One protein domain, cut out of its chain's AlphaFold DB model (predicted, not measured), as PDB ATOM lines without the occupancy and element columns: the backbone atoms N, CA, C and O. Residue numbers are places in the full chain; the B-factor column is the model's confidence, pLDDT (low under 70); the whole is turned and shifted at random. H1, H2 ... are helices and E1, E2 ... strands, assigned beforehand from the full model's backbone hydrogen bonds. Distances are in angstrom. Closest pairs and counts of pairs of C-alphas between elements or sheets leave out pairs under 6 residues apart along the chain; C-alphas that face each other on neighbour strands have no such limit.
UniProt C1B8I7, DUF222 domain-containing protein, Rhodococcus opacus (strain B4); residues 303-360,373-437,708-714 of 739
ATOM      1  N   THR A 303      11.830 -49.522 -24.315       73.38
ATOM      2  CA  THR A 303      11.416 -48.208 -24.852       73.38
ATOM      3  C   THR A 303      11.214 -47.173 -23.750       73.38
ATOM      4  O   THR A 303      10.831 -47.519 -22.629       73.38
ATOM      5  N   VAL A 304      11.359 -45.888 -24.083       77.38
ATOM      6  CA  VAL A 304      10.894 -44.801 -23.210       77.38
ATOM      7  C   VAL A 304       9.361 -44.784 -23.205       77.38
ATOM      8  O   VAL A 304       8.724 -44.852 -24.257       77.38
ATOM      9  N   ILE A 305       8.776 -44.713 -22.007       75.81
ATOM     10  CA  ILE A 305       7.337 -44.528 -21.790       75.81
ATOM     11  C   ILE A 305       7.154 -43.191 -21.075       75.81
ATOM     12  O   ILE A 305       7.611 -43.037 -19.936       75.81
ATOM     13  N   VAL A 306       6.479 -42.252 -21.735       78.00
ATOM     14  CA  VAL A 306       6.165 -40.916 -21.205       78.00
ATOM     15  C   VAL A 306       4.675 -40.813 -20.893       78.00
ATOM     16  O   VAL A 306       3.849 -41.355 -21.625       78.00
ATOM     17  N   THR A 307       4.330 -40.117 -19.808       74.81
ATOM     18  CA  THR A 307       2.947 -39.876 -19.374       74.81
ATOM     19  C   THR A 307       2.706 -38.400 -19.050       74.81
ATOM     20  O   THR A 307       3.525 -37.763 -18.387       74.81
ATOM     21  N   MET A 308       1.571 -37.868 -19.508       75.00
ATOM     22  CA  MET A 308       1.087 -36.505 -19.229       75.00
ATOM     23  C   MET A 308      -0.454 -36.461 -19.257       75.00
ATOM     24  O   MET A 308      -1.083 -37.363 -19.819       75.00
ATOM     25  N   THR A 309      -1.080 -35.448 -18.652       75.88
ATOM     26  CA  THR A 309      -2.521 -35.168 -18.834       75.88
ATOM     27  C   THR A 309      -2.778 -34.344 -20.097       75.88
ATOM     28  O   THR A 309      -1.880 -33.684 -20.616       75.88
ATOM     29  N   LEU A 310      -4.025 -34.354 -20.572       73.50
ATOM     30  CA  LEU A 310      -4.476 -33.474 -21.649       73.50
ATOM     31  C   LEU A 310      -4.287 -31.991 -21.281       73.50
ATOM     32  O   LEU A 310      -3.646 -31.272 -22.028       73.50
ATOM     33  N   GLU A 311      -4.706 -31.579 -20.081       73.06
ATOM     34  CA  GLU A 311      -4.516 -30.215 -19.549       73.06
ATOM     35  C   GLU A 311      -3.034 -29.777 -19.517       73.06
ATOM     36  O   GLU A 311      -2.713 -28.603 -19.705       73.06
ATOM     37  N   GLN A 312      -2.111 -30.715 -19.271       73.75
ATOM     38  CA  GLN A 312      -0.673 -30.459 -19.343       73.75
ATOM     39  C   GLN A 312      -0.219 -30.234 -20.794       73.75
ATOM     40  O   GLN A 312       0.505 -29.275 -21.051       73.75
ATOM     41  N   LEU A 313      -0.668 -31.073 -21.736       76.81
ATOM     42  CA  LEU A 313      -0.352 -30.927 -23.161       76.81
ATOM     43  C   LEU A 313      -0.960 -29.651 -23.770       76.81
ATOM     44  O   LEU A 313      -0.278 -28.950 -24.506       76.81
ATOM     45  N   GLU A 314      -2.209 -29.323 -23.436       74.69
ATOM     46  CA  GLU A 314      -2.929 -28.133 -23.919       74.69
ATOM     47  C   GLU A 314      -2.281 -26.821 -23.461       74.69
ATOM     48  O   GLU A 314      -2.352 -25.820 -24.172       74.69
ATOM     49  N   ARG A 315      -1.627 -26.815 -22.292       70.81
ATOM     50  CA  ARG A 315      -0.818 -25.671 -21.838       70.81
ATOM     51  C   ARG A 315       0.544 -25.597 -22.524       70.81
ATOM     52  O   ARG A 315       1.057 -24.491 -22.663       70.81
ATOM     53  N   ALA A 316       1.088 -26.739 -22.955       60.91
ATOM     54  CA  ALA A 316       2.360 -26.943 -23.656       60.91
ATOM     55  C   ALA A 316       3.601 -26.328 -22.974       60.91
ATOM     56  O   ALA A 316       4.433 -27.049 -22.423       60.91
ATOM     57  N   ILE A 317       3.711 -25.000 -22.995       59.53
ATOM     58  CA  ILE A 317       4.859 -24.210 -22.544       59.53
ATOM     59  C   ILE A 317       5.043 -24.356 -21.027       59.53
ATOM     60  O   ILE A 317       4.143 -24.042 -20.243       59.53
ATOM     61  N   GLY A 318       6.222 -24.821 -20.601       62.53
ATOM     62  CA  GLY A 318       6.570 -24.985 -19.183       62.53
ATOM     63  C   GLY A 318       5.834 -26.122 -18.458       62.53
ATOM     64  O   GLY A 318       5.947 -26.248 -17.236       62.53
ATOM     65  N   GLY A 319       5.077 -26.957 -19.177       76.62
ATOM     66  CA  GLY A 319       4.492 -28.174 -18.623       76.62
ATOM     67  C   GLY A 319       5.527 -29.297 -18.499       76.62
ATOM     68  O   GLY A 319       6.433 -29.412 -19.321       76.62
ATOM     69  N   LEU A 320       5.379 -30.154 -17.481       83.31
ATOM     70  CA  LEU A 320       6.255 -31.311 -17.260       83.31
ATOM     71  C   LEU A 320       5.511 -32.634 -17.450       83.31
ATOM     72  O   LEU A 320       4.508 -32.902 -16.781       83.31
ATOM     73  N   ALA A 321       6.061 -33.495 -18.298       81.62
ATOM     74  CA  ALA A 321       5.688 -34.896 -18.399       81.62
ATOM     75  C   ALA A 321       6.474 -35.749 -17.382       81.62
ATOM     76  O   ALA A 321       7.465 -35.314 -16.789       81.62
ATOM     77  N   THR A 322       6.031 -36.987 -17.155       80.06
ATOM     78  CA  THR A 322       6.683 -37.943 -16.242       80.06
ATOM     79  C   THR A 322       6.934 -39.274 -16.944       80.06
ATOM     80  O   THR A 322       6.022 -39.842 -17.552       80.06
ATOM     81  N   THR A 323       8.155 -39.802 -16.847       81.31
ATOM     82  CA  THR A 323       8.510 -41.125 -17.384       81.31
ATOM     83  C   THR A 323       8.029 -42.254 -16.467       81.31
ATOM     84  O   THR A 323       7.857 -42.068 -15.260       81.31
ATOM     85  N   ALA A 324       7.892 -43.473 -16.995       69.12
ATOM     86  CA  ALA A 324       7.535 -44.649 -16.187       69.12
ATOM     87  C   ALA A 324       8.537 -44.972 -15.048       69.12
ATOM     88  O   ALA A 324       8.161 -45.610 -14.062       69.12
ATOM     89  N   THR A 325       9.789 -44.505 -15.140       69.19
ATOM     90  CA  THR A 325      10.799 -44.618 -14.070       69.19
ATOM     91  C   THR A 325      10.692 -43.515 -13.007       69.19
ATOM     92  O   THR A 325      11.361 -43.597 -11.975       69.19
ATOM     93  N   GLY A 326       9.824 -42.518 -13.208       69.50
ATOM     94  CA  GLY A 326       9.632 -41.378 -12.309       69.50
ATOM     95  C   GLY A 326      10.610 -40.222 -12.532       69.50
ATOM     96  O   GLY A 326      10.776 -39.409 -11.625       69.50
ATOM     97  N   GLY A 327      11.259 -40.165 -13.698       80.81
ATOM     98  CA  GLY A 327      11.963 -38.970 -14.162       80.81
ATOM     99  C   GLY A 327      10.985 -37.941 -14.732       80.81
ATOM    100  O   GLY A 327       9.873 -38.289 -15.137       80.81
ATOM    101  N   LEU A 328      11.402 -36.680 -14.758       84.50
ATOM    102  CA  LEU A 328      10.653 -35.554 -15.312       84.50
ATOM    103  C   LEU A 328      11.321 -35.059 -16.596       84.50
ATOM    104  O   LEU A 328      12.547 -35.077 -16.694       84.50
ATOM    105  N   LEU A 329      10.515 -34.592 -17.543       86.31
ATOM    106  CA  LEU A 329      10.974 -33.905 -18.750       86.31
ATOM    107  C   LEU A 329       9.965 -32.812 -19.150       86.31
ATOM    108  O   LEU A 329       8.772 -32.984 -18.879       86.31
ATOM    109  N   PRO A 330      10.411 -31.712 -19.779       87.50
ATOM    110  CA  PRO A 330       9.544 -30.768 -20.479       87.50
ATOM    111  C   PRO A 330       8.597 -31.464 -21.466       87.50
ATOM    112  O   PRO A 330       8.907 -32.528 -22.008       87.50
ATOM    113  N   ILE A 331       7.428 -30.872 -21.712       84.25
ATOM    114  CA  ILE A 331       6.477 -31.412 -22.695       84.25
ATOM    115  C   ILE A 331       6.980 -31.216 -24.128       84.25
ATOM    116  O   ILE A 331       6.739 -32.085 -24.958       84.25
ATOM    117  N   GLU A 332       7.740 -30.156 -24.406       82.69
ATOM    118  CA  GLU A 332       8.435 -29.990 -25.690       82.69
ATOM    119  C   GLU A 332       9.434 -31.133 -25.960       82.69
ATOM    120  O   GLU A 332       9.302 -31.818 -26.975       82.69
ATOM    121  N   ASP A 333      10.311 -31.470 -25.006       84.25
ATOM    122  CA  ASP A 333      11.196 -32.648 -25.093       84.25
ATOM    123  C   ASP A 333      10.412 -33.965 -25.233       84.25
ATOM    124  O   ASP A 333      10.807 -34.869 -25.973       84.25
ATOM    125  N   ALA A 334       9.282 -34.093 -24.529       82.56
ATOM    126  CA  ALA A 334       8.415 -35.268 -24.614       82.56
ATOM    127  C   ALA A 334       7.742 -35.424 -25.985       82.56
ATOM    128  O   ALA A 334       7.467 -36.556 -26.387       82.56
ATOM    129  N   LEU A 335       7.460 -34.316 -26.674       79.62
ATOM    130  CA  LEU A 335       6.899 -34.296 -28.022       79.62
ATOM    131  C   LEU A 335       7.981 -34.554 -29.074       79.62
ATOM    132  O   LEU A 335       7.753 -35.387 -29.947       79.62
ATOM    133  N   ALA A 336       9.172 -33.964 -28.934       78.88
ATOM    134  CA  ALA A 336      10.325 -34.240 -29.796       78.88
ATOM    135  C   ALA A 336      10.750 -35.722 -29.731       78.88
ATOM    136  O   ALA A 336      10.950 -36.373 -30.753       78.88
ATOM    137  N   LEU A 337      10.784 -36.318 -28.532       76.94
ATOM    138  CA  LEU A 337      10.977 -37.769 -28.359       76.94
ATOM    139  C   LEU A 337       9.821 -38.616 -28.925       76.94
ATOM    140  O   LEU A 337       9.947 -39.841 -29.003       76.94
ATOM    141  N   ALA A 338       8.689 -38.002 -29.274       71.44
ATOM    142  CA  ALA A 338       7.484 -38.678 -29.732       71.44
ATOM    143  C   ALA A 338       7.146 -38.480 -31.217       71.44
ATOM    144  O   ALA A 338       6.172 -39.078 -31.674       71.44
ATOM    145  N   GLU A 339       7.959 -37.753 -31.985       70.62
ATOM    146  CA  GLU A 339       7.790 -37.628 -33.442       70.62
ATOM    147  C   GLU A 339       7.852 -38.999 -34.145       70.62
ATOM    148  O   GLU A 339       7.051 -39.282 -35.035       70.62
ATOM    149  N   GLU A 340       8.711 -39.903 -33.656       61.00
ATOM    150  CA  GLU A 340       8.774 -41.320 -34.058       61.00
ATOM    151  C   GLU A 340       8.108 -42.288 -33.051       61.00
ATOM    152  O   GLU A 340       8.314 -43.508 -33.092       61.00
ATOM    153  N   ALA A 341       7.299 -41.789 -32.109       64.44
ATOM    154  CA  ALA A 341       6.563 -42.662 -31.196       64.44
ATOM    155  C   ALA A 341       5.338 -43.296 -31.856       64.44
ATOM    156  O   ALA A 341       4.686 -42.744 -32.736       64.44
ATOM    157  N   HIS A 342       4.957 -44.455 -31.324       61.06
ATOM    158  CA  HIS A 342       3.607 -44.973 -31.495       61.06
ATOM    159  C   HIS A 342       2.787 -44.496 -30.278       61.06
ATOM    160  O   HIS A 342       2.996 -45.015 -29.172       61.06
ATOM    161  N   PRO A 343       1.898 -43.492 -30.415       62.66
ATOM    162  CA  PRO A 343       1.081 -43.015 -29.304       62.66
ATOM    163  C   PRO A 343       0.022 -44.056 -28.926       62.66
ATOM    164  O   PRO A 343      -0.606 -44.674 -29.789       62.66
ATOM    165  N   VAL A 344      -0.203 -44.241 -27.625       62.72
ATOM    166  CA  VAL A 344      -1.247 -45.123 -27.092       62.72
ATOM    167  C   VAL A 344      -2.133 -44.308 -26.158       62.72
ATOM    168  O   VAL A 344      -1.732 -43.928 -25.059       62.72
ATOM    169  N   LEU A 345      -3.359 -44.021 -26.595       62.62
ATOM    170  CA  LEU A 345      -4.298 -43.250 -25.787       62.62
ATOM    171  C   LEU A 345      -4.773 -44.066 -24.573       62.62
ATOM    172  O   LEU A 345      -5.237 -45.204 -24.714       62.62
ATOM    173  N   ALA A 346      -4.686 -43.454 -23.392       64.44
ATOM    174  CA  ALA A 346      -5.200 -43.987 -22.138       64.44
ATOM    175  C   ALA A 346      -6.179 -42.966 -21.535       64.44
ATOM    176  O   ALA A 346      -5.788 -42.034 -20.829       64.44
ATOM    177  N   VAL A 347      -7.465 -43.099 -21.859       61.03
ATOM    178  CA  VAL A 347      -8.500 -42.202 -21.326       61.03
ATOM    179  C   VAL A 347      -8.840 -42.642 -19.908       61.03
ATOM    180  O   VAL A 347      -9.075 -43.826 -19.670       61.03
ATOM    181  N   PHE A 348      -8.904 -41.686 -18.986       63.34
ATOM    182  CA  PHE A 348      -9.333 -41.902 -17.610       63.34
ATOM    183  C   PHE A 348     -10.571 -41.056 -17.305       63.34
ATOM    184  O   PHE A 348     -10.790 -40.016 -17.934       63.34
ATOM    185  N   ASP A 349     -11.372 -41.486 -16.333       56.94
ATOM    186  CA  ASP A 349     -12.351 -40.600 -15.705       56.94
ATOM    187  C   ASP A 349     -11.648 -39.604 -14.759       56.94
ATOM    188  O   ASP A 349     -10.461 -39.723 -14.443       56.94
ATOM    189  N   HIS A 350     -12.402 -38.634 -14.241       58.22
ATOM    190  CA  HIS A 350     -11.916 -37.662 -13.250       58.22
ATOM    191  C   HIS A 350     -11.524 -38.291 -11.892       58.22
ATOM    192  O   HIS A 350     -11.060 -37.591 -10.991       58.22
ATOM    193  N   LYS A 351     -11.713 -39.606 -11.730       53.06
ATOM    194  CA  LYS A 351     -11.329 -40.423 -10.572       53.06
ATOM    195  C   LYS A 351     -10.073 -41.265 -10.894       53.06
ATOM    196  O   LYS A 351      -9.561 -41.992 -10.049       53.06
ATOM    197  N   GLY A 352      -9.512 -41.159 -12.099       54.66
ATOM    198  CA  GLY A 352      -8.350 -41.939 -12.521       54.66
ATOM    199  C   GLY A 352      -8.651 -43.414 -12.805       54.66
ATOM    200  O   GLY A 352      -7.708 -44.205 -12.880       54.66
ATOM    201  N   ARG A 353      -9.924 -43.795 -12.978       56.03
ATOM    202  CA  ARG A 353     -10.316 -45.104 -13.517       56.03
ATOM    203  C   ARG A 353     -10.028 -45.128 -15.017       56.03
ATOM    204  O   ARG A 353     -10.448 -44.197 -15.704       56.03
ATOM    205  N   PRO A 354      -9.328 -46.140 -15.552       56.53
ATOM    206  CA  PRO A 354      -9.124 -46.253 -16.991       56.53
ATOM    207  C   PRO A 354     -10.460 -46.538 -17.700       56.53
ATOM    208  O   PRO A 354     -11.056 -47.587 -17.500       56.53
ATOM    209  N   LEU A 355     -10.914 -45.605 -18.539       59.91
ATOM    210  CA  LEU A 355     -12.102 -45.742 -19.397       59.91
ATOM    211  C   LEU A 355     -11.753 -46.376 -20.749       59.91
ATOM    212  O   LEU A 355     -12.541 -47.120 -21.327       59.91
ATOM    213  N   HIS A 356     -10.558 -46.085 -21.265       58.88
ATOM    214  CA  HIS A 356     -10.048 -46.664 -22.501       58.88
ATOM    215  C   HIS A 356      -8.538 -46.866 -22.403       58.88
ATOM    216  O   HIS A 356      -7.824 -45.997 -21.910       58.88
ATOM    217  N   LEU A 357      -8.047 -47.984 -22.935       61.38
ATOM    218  CA  LEU A 357      -6.620 -48.253 -23.091       61.38
ATOM    219  C   LEU A 357      -6.380 -48.878 -24.467       61.38
ATOM    220  O   LEU A 357      -6.731 -50.046 -24.682       61.38
ATOM    221  N   GLY A 358      -5.777 -48.107 -25.375       57.72
ATOM    222  CA  GLY A 358      -5.385 -48.578 -26.705       57.72
ATOM    223  C   GLY A 358      -4.383 -49.738 -26.633       57.72
ATOM    224  O   GLY A 358      -3.620 -49.861 -25.672       57.72
ATOM    225  N   ARG A 359      -4.384 -50.636 -27.628       55.91
ATOM    226  CA  ARG A 359      -3.559 -51.864 -27.609       55.91
ATOM    227  C   ARG A 359      -2.976 -52.171 -28.992       55.91
ATOM    228  O   ARG A 359      -3.723 -52.281 -29.955       55.91
ATOM    229  N   ARG A 360      -1.657 -52.399 -29.077       49.28
ATOM    230  CA  ARG A 360      -0.957 -52.755 -30.336       49.28
ATOM    231  C   ARG A 360      -1.196 -54.207 -30.787       49.28
ATOM    232  O   ARG A 360      -1.153 -54.487 -31.978       49.28
ATOM    233  N   GLY A 373     -12.034 -53.690 -13.269       52.16
ATOM    234  CA  GLY A 373     -11.346 -54.575 -12.325       52.16
ATOM    235  C   GLY A 373      -9.838 -54.334 -12.186       52.16
ATOM    236  O   GLY A 373      -9.206 -54.968 -11.341       52.16
ATOM    237  N   LEU A 374      -9.238 -53.456 -13.000       61.28
ATOM    238  CA  LEU A 374      -7.781 -53.322 -13.114       61.28
ATOM    239  C   LEU A 374      -7.245 -52.000 -12.558       61.28
ATOM    240  O   LEU A 374      -7.832 -50.934 -12.720       61.28
ATOM    241  N   ALA A 375      -6.067 -52.083 -11.939       60.28
ATOM    242  CA  ALA A 375      -5.390 -50.967 -11.294       60.28
ATOM    243  C   ALA A 375      -4.004 -50.737 -11.915       60.28
ATOM    244  O   ALA A 375      -3.209 -51.669 -12.041       60.28
ATOM    245  N   LEU A 376      -3.687 -49.491 -12.285       64.44
ATOM    246  CA  LEU A 376      -2.376 -49.159 -12.846       64.44
ATOM    247  C   LEU A 376      -1.332 -48.966 -11.742       64.44
ATOM    248  O   LEU A 376      -1.560 -48.269 -10.747       64.44
ATOM    249  N   VAL A 377      -0.178 -49.605 -11.931       60.78
ATOM    250  CA  VAL A 377       0.899 -49.718 -10.944       60.78
ATOM    251  C   VAL A 377       2.262 -49.677 -11.635       60.78
ATOM    252  O   VAL A 377       2.430 -50.232 -12.717       60.78
ATOM    253  N   CYS A 378       3.245 -49.004 -11.030       60.56
ATOM    254  CA  CYS A 378       4.588 -48.889 -11.604       60.56
ATOM    255  C   CYS A 378       5.409 -50.180 -11.429       60.56
ATOM    256  O   CYS A 378       5.107 -51.022 -10.580       60.56
ATOM    257  N   ASP A 379       6.474 -50.332 -12.218       53.72
ATOM    258  CA  ASP A 379       7.164 -51.612 -12.429       53.72
ATOM    259  C   ASP A 379       7.690 -52.305 -11.157       53.72
ATOM    260  O   ASP A 379       7.628 -53.535 -11.047       53.72
ATOM    261  N   ALA A 380       8.188 -51.538 -10.187       64.00
ATOM    262  CA  ALA A 380       8.667 -52.069  -8.907       64.00
ATOM    263  C   ALA A 380       7.524 -52.504  -7.971       64.00
ATOM    264  O   ALA A 380       7.736 -53.320  -7.077       64.00
ATOM    265  N   CYS A 381       6.321 -51.965  -8.172       67.06
ATOM    266  CA  CYS A 381       5.142 -52.246  -7.363       67.06
ATOM    267  C   CYS A 381       4.263 -53.342  -7.990       67.06
ATOM    268  O   CYS A 381       3.723 -54.158  -7.252       67.06
ATOM    269  N   HIS A 382       4.191 -53.456  -9.325       73.62
ATOM    270  CA  HIS A 382       3.541 -54.600  -9.987       73.62
ATOM    271  C   HIS A 382       4.180 -55.936  -9.575       73.62
ATOM    272  O   HIS A 382       3.483 -56.920  -9.358       73.62
ATOM    273  N   ALA A 383       5.506 -55.970  -9.411       74.88
ATOM    274  CA  ALA A 383       6.233 -57.163  -8.968       74.88
ATOM    275  C   ALA A 383       5.944 -57.569  -7.505       74.88
ATOM    276  O   ALA A 383       6.400 -58.620  -7.063       74.88
ATOM    277  N   GLN A 384       5.208 -56.747  -6.747       80.38
ATOM    278  CA  GLN A 384       4.756 -57.049  -5.383       80.38
ATOM    279  C   GLN A 384       3.306 -57.564  -5.344       80.38
ATOM    280  O   GLN A 384       2.835 -57.943  -4.271       80.38
ATOM    281  N   VAL A 385       2.608 -57.580  -6.488       79.00
ATOM    282  CA  VAL A 385       1.234 -58.079  -6.624       79.00
ATOM    283  C   VAL A 385       1.264 -59.516  -7.137       79.00
ATOM    284  O   VAL A 385       1.687 -59.767  -8.263       79.00
ATOM    285  N   HIS A 386       0.844 -60.456  -6.290       79.38
ATOM    286  CA  HIS A 386       0.758 -61.888  -6.590       79.38
ATOM    287  C   HIS A 386      -0.126 -62.602  -5.554       79.38
ATOM    288  O   HIS A 386      -0.244 -62.135  -4.422       79.38
ATOM    289  N   ASP A 387      -0.663 -63.777  -5.879       78.69
ATOM    290  CA  ASP A 387      -1.606 -64.493  -4.997       78.69
ATOM    291  C   ASP A 387      -0.942 -65.240  -3.821       78.69
ATOM    292  O   ASP A 387      -1.609 -65.641  -2.869       78.69
ATOM    293  N   GLY A 388       0.390 -65.401  -3.843       77.44
ATOM    294  CA  GLY A 388       1.157 -65.987  -2.733       77.44
ATOM    295  C   GLY A 388       1.105 -65.169  -1.422       77.44
ATOM    296  O   GLY A 388       0.862 -63.962  -1.453       77.44
ATOM    297  N   PRO A 389       1.414 -65.773  -0.256       78.00
ATOM    298  CA  PRO A 389       1.119 -65.221   1.081       78.00
ATOM    299  C   PRO A 389       1.869 -63.926   1.460       78.00
ATOM    300  O   PRO A 389       1.495 -63.235   2.412       78.00
ATOM    301  N   THR A 390       2.924 -63.572   0.726       84.44
ATOM    302  CA  THR A 390       3.645 -62.295   0.862       84.44
ATOM    303  C   THR A 390       3.109 -61.180  -0.043       84.44
ATOM    304  O   THR A 390       3.635 -60.070  -0.006       84.44
ATOM    305  N   GLY A 391       2.088 -61.467  -0.850       84.00
ATOM    306  CA  GLY A 391       1.621 -60.614  -1.933       84.00
ATOM    307  C   GLY A 391       0.746 -59.457  -1.479       84.00
ATOM    308  O   GLY A 391      -0.111 -59.577  -0.598       84.00
ATOM    309  N   TRP A 392       0.946 -58.317  -2.126       88.06
ATOM    310  CA  TRP A 392       0.003 -57.212  -2.074       88.06
ATOM    311  C   TRP A 392      -1.149 -57.507  -3.031       88.06
ATOM    312  O   TRP A 392      -0.940 -58.037  -4.116       88.06
ATOM    313  N   ALA A 393      -2.364 -57.133  -2.651       85.12
ATOM    314  CA  ALA A 393      -3.482 -57.062  -3.586       85.12
ATOM    315  C   ALA A 393      -3.750 -55.593  -3.936       85.12
ATOM    316  O   ALA A 393      -3.421 -54.686  -3.167       85.12
ATOM    317  N   THR A 394      -4.356 -55.346  -5.091       82.69
ATOM    318  CA  THR A 394      -4.711 -53.997  -5.549       82.69
ATOM    319  C   THR A 394      -6.143 -53.960  -6.044       82.69
ATOM    320  O   THR A 394      -6.587 -54.903  -6.693       82.69
ATOM    321  N   ARG A 395      -6.845 -52.856  -5.787       78.69
ATOM    322  CA  ARG A 395      -8.165 -52.582  -6.371       78.69
ATOM    323  C   ARG A 395      -8.313 -51.106  -6.723       78.69
ATOM    324  O   ARG A 395      -7.652 -50.258  -6.124       78.69
ATOM    325  N   SER A 396      -9.212 -50.801  -7.647       77.00
ATOM    326  CA  SER A 396      -9.643 -49.429  -7.920       77.00
ATOM    327  C   SER A 396     -10.528 -48.933  -6.776       77.00
ATOM    328  O   SER A 396     -11.469 -49.615  -6.362       77.00
ATOM    329  N   ALA A 397     -10.222 -47.758  -6.228       78.75
ATOM    330  CA  ALA A 397     -10.880 -47.255  -5.030       78.75
ATOM    331  C   ALA A 397     -12.392 -47.010  -5.252       78.75
ATOM    332  O   ALA A 397     -12.802 -46.556  -6.336       78.75
ATOM    333  N   PRO A 398     -13.246 -47.262  -4.237       77.50
ATOM    334  CA  PRO A 398     -14.683 -47.019  -4.330       77.50
ATOM    335  C   PRO A 398     -15.013 -45.565  -4.678       77.50
ATOM    336  O   PRO A 398     -14.321 -44.641  -4.248       77.50
ATOM    337  N   GLY A 399     -16.108 -45.358  -5.416       69.69
ATOM    338  CA  GLY A 399     -16.518 -44.046  -5.939       69.69
ATOM    339  C   GLY A 399     -16.825 -42.967  -4.888       69.69
ATOM    340  O   GLY A 399     -16.917 -41.800  -5.269       69.69
ATOM    341  N   HIS A 400     -16.954 -43.373  -3.617       74.50
ATOM    342  CA  HIS A 400     -17.220 -42.571  -2.415       74.50
ATOM    343  C   HIS A 400     -15.996 -42.400  -1.486       74.50
ATOM    344  O   HIS A 400     -16.107 -41.796  -0.423       74.50
ATOM    345  N   SER A 401     -14.844 -42.993  -1.820       77.88
ATOM    346  CA  SER A 401     -13.621 -42.851  -1.014       77.88
ATOM    347  C   SER A 401     -12.983 -41.465  -1.200       77.88
ATOM    348  O   SER A 401     -13.305 -40.750  -2.145       77.88
ATOM    349  N   ALA A 402     -12.035 -41.090  -0.333       73.06
ATOM    350  CA  ALA A 402     -11.311 -39.812  -0.434       73.06
ATOM    351  C   ALA A 402     -10.390 -39.701  -1.671       73.06
ATOM    352  O   ALA A 402      -9.929 -38.614  -2.012       73.06
ATOM    353  N   HIS A 403     -10.114 -40.826  -2.335       75.12
ATOM    354  CA  HIS A 403      -9.294 -40.922  -3.540       75.12
ATOM    355  C   HIS A 403      -9.954 -41.921  -4.499       75.12
ATOM    356  O   HIS A 403      -9.378 -42.976  -4.764       75.12
ATOM    357  N   PRO A 404     -11.190 -41.657  -4.958       71.75
ATOM    358  CA  PRO A 404     -11.968 -42.646  -5.690       71.75
ATOM    359  C   PRO A 404     -11.261 -42.989  -7.002       71.75
ATOM    360  O   PRO A 404     -10.514 -42.165  -7.511       71.75
ATOM    361  N   GLY A 405     -11.449 -44.206  -7.520       69.62
ATOM    362  CA  GLY A 405     -10.821 -44.687  -8.760       69.62
ATOM    363  C   GLY A 405      -9.310 -44.964  -8.711       69.62
ATOM    364  O   GLY A 405      -8.828 -45.783  -9.487       69.62
ATOM    365  N   ARG A 406      -8.565 -44.381  -7.765       75.62
ATOM    366  CA  ARG A 406      -7.122 -44.626  -7.582       75.62
ATOM    367  C   ARG A 406      -6.812 -46.050  -7.126       75.62
ATOM    368  O   ARG A 406      -7.625 -46.697  -6.478       75.62
ATOM    369  N   THR A 407      -5.586 -46.505  -7.385       79.94
ATOM    370  CA  THR A 407      -5.095 -47.795  -6.886       79.94
ATOM    371  C   THR A 407      -4.971 -47.803  -5.360       79.94
ATOM    372  O   THR A 407      -4.040 -47.223  -4.789       79.94
ATOM    373  N   GLU A 408      -5.884 -48.518  -4.709       85.31
ATOM    374  CA  GLU A 408      -5.787 -48.934  -3.315       85.31
ATOM    375  C   GLU A 408      -4.887 -50.170  -3.194       85.31
ATOM    376  O   GLU A 408      -5.145 -51.210  -3.799       85.31
ATOM    377  N   TRP A 409      -3.850 -50.055  -2.367       87.94
ATOM    378  CA  TRP A 409      -2.912 -51.116  -2.014       87.94
ATOM    379  C   TRP A 409      -3.366 -51.828  -0.743       87.94
ATOM    380  O   TRP A 409      -3.436 -51.221   0.328       87.94
ATOM    381  N   ILE A 410      -3.650 -53.120  -0.866       89.19
ATOM    382  CA  ILE A 410      -4.077 -54.012   0.210       89.19
ATOM    383  C   ILE A 410      -2.851 -54.835   0.642       89.19
ATOM    384  O   ILE A 410      -2.449 -55.751  -0.082       89.19
ATOM    385  N   PRO A 411      -2.229 -54.532   1.796       89.56
ATOM    386  CA  PRO A 411      -1.059 -55.268   2.271       89.56
ATOM    387  C   PRO A 411      -1.339 -56.765   2.519       89.56
ATOM    388  O   PRO A 411      -2.484 -57.154   2.795       89.56
ATOM    389  N   PRO A 412      -0.297 -57.617   2.468       89.75
ATOM    390  CA  PRO A 412      -0.373 -58.986   2.966       89.75
ATOM    391  C   PRO A 412      -0.609 -59.008   4.491       89.75
ATOM    392  O   PRO A 412      -0.199 -58.068   5.187       89.75
ATOM    393  N   PRO A 413      -1.193 -60.091   5.047       85.75
ATOM    394  CA  PRO A 413      -1.507 -60.196   6.478       85.75
ATOM    395  C   PRO A 413      -0.313 -59.942   7.411       85.75
ATOM    396  O   PRO A 413      -0.477 -59.368   8.482       85.75
ATOM    397  N   HIS A 414       0.900 -60.314   6.989       85.69
ATOM    398  CA  HIS A 414       2.123 -60.149   7.782       85.69
ATOM    399  C   HIS A 414       2.636 -58.691   7.870       85.69
ATOM    400  O   HIS A 414       3.552 -58.418   8.643       85.69
ATOM    401  N   ILE A 415       2.068 -57.754   7.095       85.00
ATOM    402  CA  ILE A 415       2.390 -56.310   7.134       85.00
ATOM    403  C   ILE A 415       1.267 -55.508   7.809       85.00
ATOM    404  O   ILE A 415       1.527 -54.552   8.544       85.00
ATOM    405  N   ASP A 416       0.011 -55.892   7.580       85.06
ATOM    406  CA  ASP A 416      -1.150 -55.374   8.302       85.06
ATOM    407  C   ASP A 416      -2.184 -56.503   8.442       85.06
ATOM    408  O   ASP A 416      -2.853 -56.830   7.457       85.06
ATOM    409  N   PRO A 417      -2.359 -57.085   9.645       85.75
ATOM    410  CA  PRO A 417      -3.342 -58.145   9.872       85.75
ATOM    411  C   PRO A 417      -4.781 -57.722   9.554       85.75
ATOM    412  O   PRO A 417      -5.613 -58.564   9.238       85.75
ATOM    413  N   THR A 418      -5.078 -56.417   9.582       88.12
ATOM    414  CA  THR A 418      -6.398 -55.878   9.215       88.12
ATOM    415  C   THR A 418      -6.532 -55.565   7.719       88.12
ATOM    416  O   THR A 418      -7.564 -55.037   7.308       88.12
ATOM    417  N   ARG A 419      -5.490 -55.848   6.916       88.06
ATOM    418  CA  ARG A 419      -5.382 -55.652   5.454       88.06
ATOM    419  C   ARG A 419      -5.971 -54.329   4.938       88.06
ATOM    420  O   ARG A 419      -6.506 -54.267   3.833       88.06
ATOM    421  N   ARG A 420      -5.884 -53.255   5.731       88.00
ATOM    422  CA  ARG A 420      -6.533 -51.973   5.417       88.00
ATOM    423  C   ARG A 420      -5.977 -51.405   4.105       88.00
ATOM    424  O   ARG A 420      -4.761 -51.200   4.043       88.00
ATOM    425  N   PRO A 421      -6.826 -51.111   3.101       86.75
ATOM    426  CA  PRO A 421      -6.383 -50.513   1.848       86.75
ATOM    427  C   PRO A 421      -5.739 -49.137   2.067       86.75
ATOM    428  O   PRO A 421      -6.151 -48.389   2.959       86.75
ATOM    429  N   ARG A 422      -4.718 -48.794   1.272       85.19
ATOM    430  CA  ARG A 422      -3.974 -47.521   1.372       85.19
ATOM    431  C   ARG A 422      -3.632 -46.962  -0.009       85.19
ATOM    432  O   ARG A 422      -3.339 -47.723  -0.924       85.19
ATOM    433  N   ILE A 423      -3.584 -45.640  -0.155       82.75
ATOM    434  CA  ILE A 423      -3.111 -44.996  -1.389       82.75
ATOM    435  C   ILE A 423      -1.590 -44.816  -1.348       82.75
ATOM    436  O   ILE A 423      -1.007 -44.457  -0.325       82.75
ATOM    437  N   ASN A 424      -0.932 -45.057  -2.485       75.62
ATOM    438  CA  ASN A 424       0.494 -44.791  -2.658       75.62
ATOM    439  C   ASN A 424       0.708 -43.374  -3.221       75.62
ATOM    440  O   ASN A 424       0.568 -43.145  -4.421       75.62
ATOM    441  N   HIS A 425       1.085 -42.425  -2.360       74.38
ATOM    442  CA  HIS A 425       1.337 -41.027  -2.744       74.38
ATOM    443  C   HIS A 425       2.763 -40.768  -3.281       74.38
ATOM    444  O   HIS A 425       3.118 -39.619  -3.534       74.38
ATOM    445  N   ARG A 426       3.604 -41.802  -3.481       63.44
ATOM    446  CA  ARG A 426       5.018 -41.653  -3.904       63.44
ATOM    447  C   ARG A 426       5.196 -40.826  -5.183       63.44
ATOM    448  O   ARG A 426       6.181 -40.104  -5.296       63.44
ATOM    449  N   HIS A 427       4.260 -40.950  -6.121       59.69
ATOM    450  CA  HIS A 427       4.269 -40.252  -7.411       59.69
ATOM    451  C   HIS A 427       3.394 -38.983  -7.415       59.69
ATOM    452  O   HIS A 427       3.335 -38.280  -8.417       59.69
ATOM    453  N   HIS A 428       2.742 -38.669  -6.290       65.62
ATOM    454  CA  HIS A 428       1.862 -37.509  -6.126       65.62
ATOM    455  C   HIS A 428       2.162 -36.761  -4.808       65.62
ATOM    456  O   HIS A 428       1.264 -36.569  -3.987       65.62
ATOM    457  N   PRO A 429       3.418 -36.323  -4.564       57.59
ATOM    458  CA  PRO A 429       3.803 -35.672  -3.307       57.59
ATOM    459  C   PRO A 429       3.045 -34.361  -3.047       57.59
ATOM    460  O   PRO A 429       2.876 -33.985  -1.888       57.59
ATOM    461  N   GLY A 430       2.541 -33.709  -4.103       55.66
ATOM    462  CA  GLY A 430       1.648 -32.555  -4.000       55.66
ATOM    463  C   GLY A 430       0.418 -32.831  -3.133       55.66
ATOM    464  O   GLY A 430       0.083 -31.999  -2.309       55.66
ATOM    465  N   GLU A 431      -0.176 -34.029  -3.192       67.69
ATOM    466  CA  GLU A 431      -1.369 -34.387  -2.402       67.69
ATOM    467  C   GLU A 431      -1.126 -34.344  -0.890       67.69
ATOM    468  O   GLU A 431      -2.019 -33.986  -0.123       67.69
ATOM    469  N   LEU A 432       0.089 -34.695  -0.458       63.78
ATOM    470  CA  LEU A 432       0.490 -34.652   0.948       63.78
ATOM    471  C   LEU A 432       0.704 -33.206   1.422       63.78
ATOM    472  O   LEU A 432       0.415 -32.890   2.575       63.78
ATOM    473  N   ILE A 433       1.184 -32.334   0.531       59.62
ATOM    474  CA  ILE A 433       1.346 -30.893   0.774       59.62
ATOM    475  C   ILE A 433      -0.033 -30.226   0.840       59.62
ATOM    476  O   ILE A 433      -0.330 -29.520   1.798       59.62
ATOM    477  N   ASP A 434      -0.897 -30.529  -0.122       55.22
ATOM    478  CA  ASP A 434      -2.281 -30.079  -0.235       55.22
ATOM    479  C   ASP A 434      -3.147 -30.479   0.966       55.22
ATOM    480  O   ASP A 434      -3.911 -29.670   1.493       55.22
ATOM    481  N   HIS A 435      -3.035 -31.731   1.419       56.12
ATOM    482  CA  HIS A 435      -3.745 -32.214   2.601       56.12
ATOM    483  C   HIS A 435      -3.241 -31.511   3.869       56.12
ATOM    484  O   HIS A 435      -4.051 -31.028   4.659       56.12
ATOM    485  N   ALA A 436      -1.920 -31.354   4.025       54.88
ATOM    486  CA  ALA A 436      -1.342 -30.587   5.127       54.88
ATOM    487  C   ALA A 436      -1.745 -29.097   5.092       54.88
ATOM    488  O   ALA A 436      -1.980 -28.509   6.147       54.88
ATOM    489  N   GLY A 437      -1.869 -28.504   3.900       46.38
ATOM    490  CA  GLY A 437      -2.357 -27.140   3.695       46.38
ATOM    491  C   GLY A 437      -3.826 -26.988   4.086       46.38
ATOM    492  O   GLY A 437      -4.155 -26.128   4.900       46.38
ATOM    493  N   ARG A 708      -5.336 -38.903 -20.399       40.56
ATOM    494  CA  ARG A 708      -3.875 -38.945 -20.313       40.56
ATOM    495  C   ARG A 708      -3.311 -39.547 -21.588       40.56
ATOM    496  O   ARG A 708      -3.907 -40.423 -22.215       40.56
ATOM    497  N   ILE A 709      -2.140 -39.067 -21.965       48.28
ATOM    498  CA  ILE A 709      -1.466 -39.486 -23.187       48.28
ATOM    499  C   ILE A 709      -0.238 -40.285 -22.767       48.28
ATOM    500  O   ILE A 709       0.558 -39.826 -21.945       48.28
ATOM    501  N   VAL A 710      -0.137 -41.510 -23.290       45.47
ATOM    502  CA  VAL A 710       0.996 -42.409 -23.070       45.47
ATOM    503  C   VAL A 710       1.737 -42.550 -24.391       45.47
ATOM    504  O   VAL A 710       1.215 -43.095 -25.365       45.47
ATOM    505  N   LEU A 711       2.957 -42.026 -24.437       46.22
ATOM    506  CA  LEU A 711       3.792 -42.039 -25.635       46.22
ATOM    507  C   LEU A 711       4.799 -43.181 -25.499       46.22
ATOM    508  O   LEU A 711       5.470 -43.294 -24.469       46.22
ATOM    509  N   THR A 712       4.862 -44.053 -26.512       44.72
ATOM    510  CA  THR A 712       5.816 -45.172 -26.560       44.72
ATOM    511  C   THR A 712       6.784 -44.969 -27.722       44.72
ATOM    512  O   THR A 712       6.443 -45.172 -28.890       44.72
ATOM    513  N   CYS A 713       7.981 -44.492 -27.393       42.47
ATOM    514  CA  CYS A 713       8.979 -44.042 -28.361       42.47
ATOM    515  C   CYS A 713       9.686 -45.251 -28.990       42.47
ATOM    516  O   CYS A 713      10.444 -45.939 -28.300       42.47
ATOM    517  N   ARG A 714       9.407 -45.536 -30.274       44.31
ATOM    518  CA  ARG A 714      10.154 -46.495 -31.106       44.31
ATOM    519  C   ARG A 714       9.782 -46.362 -32.587       44.31
ATOM    520  O   ARG A 714       8.620 -46.590 -32.935       44.31
TER     521      ARG A 714
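This is residues 303 to 360, 373 to 437 and 708 to 714 of the 739 residues of the protein "DUF222 domain-containing protein" of Rhodococcus opacus (strain B4) (UniProt C1B8I7). Two lobes make this domain: a strongly twisted six-stranded sheet that curls round the short helix H2, and a loop-rich lobe built on the small hairpin of E6 and E7. H1 grazes the sheet, and H4 with His 428 sticks out free. The 130 printed residues run E1 H1 E2 E3 H2 E4 E5 H3 E6 E7 H4 E8, four named helices and eight named strands, with the large sheet ordered E3 E2 E1 E8 E4 E5, all antiparallel. The class is mixed, helices and strands, with under half of the residues in named elements. The whole is only just compact, close to loose, with a radius of gyration of the C-alphas of 16.4 A and spans of 49 by 38 by 25 A.

Start in the large sheet with E1, residues 304 to 309, and its antiparallel neighbour E8, residues 708 to 713, where N 306 and O 711 are 3.1 A apart, within hydrogen-bond range. E4, residues 341 to 348, pairs with E8 over its residues 341 to 346, N 344 to O 710 at 2.9 A, and over 346 to 348 with the edge strand E5, residues 354 to 357, N 347 to O 356 at 2.9 A. On the other side of E1, E2, residues 320 to 323, has N 322 and O 307 2.9 A apart, and its hairpin with the edge strand E3, residues 328 to 330, has N 321 and O 329 2.8 A apart. H2, residues 331 to 336, is on the sheet; the closest C-alphas of H2 and E2 are those of Ile 331 and Leu 320, 5.4 A apart. H1, residues 310 to 315, only grazes the sheet; it is close to H2 but not clearly touching, about perpendicular at 86 degrees, with C-alphas 313 and 331 closest at 6.9 A. Next find the hairpin of E6, residues 393 to 396, and E7, residues 407 to 410, with N 395 and O 408 3.1 A apart; both are apart from E5. H3, residues 379 to 382, and H4, residues 429 to 437, are not on the large sheet. In H1, H2 and H4 every O i to N i+4 pair is within hydrogen-bond range; H3 is too short for one.

Find C-alpha 304 at (10.894, -44.801, -23.210); E1 runs 17.1 A from there. E4, the longest strand, covers 20.9 A, E8 16.0 A, and H4 12.6 A, ending at C-alpha 437 at (-2.357, -27.140, 3.695).

The two C-alphas farthest apart, of Glu 339 and Pro 417, are 49.2 A apart. Look for two cuts: C-alphas 360 and 373 are 20.9 A apart, and C-alphas 437 and 708 are 26.8 A apart. The link from E7 to H4 is long, 18 residues. Mean pLDDT of the printed part is 70.6; among the residues under 70 are 340 to 360, 426 to 437 and 708 to 714.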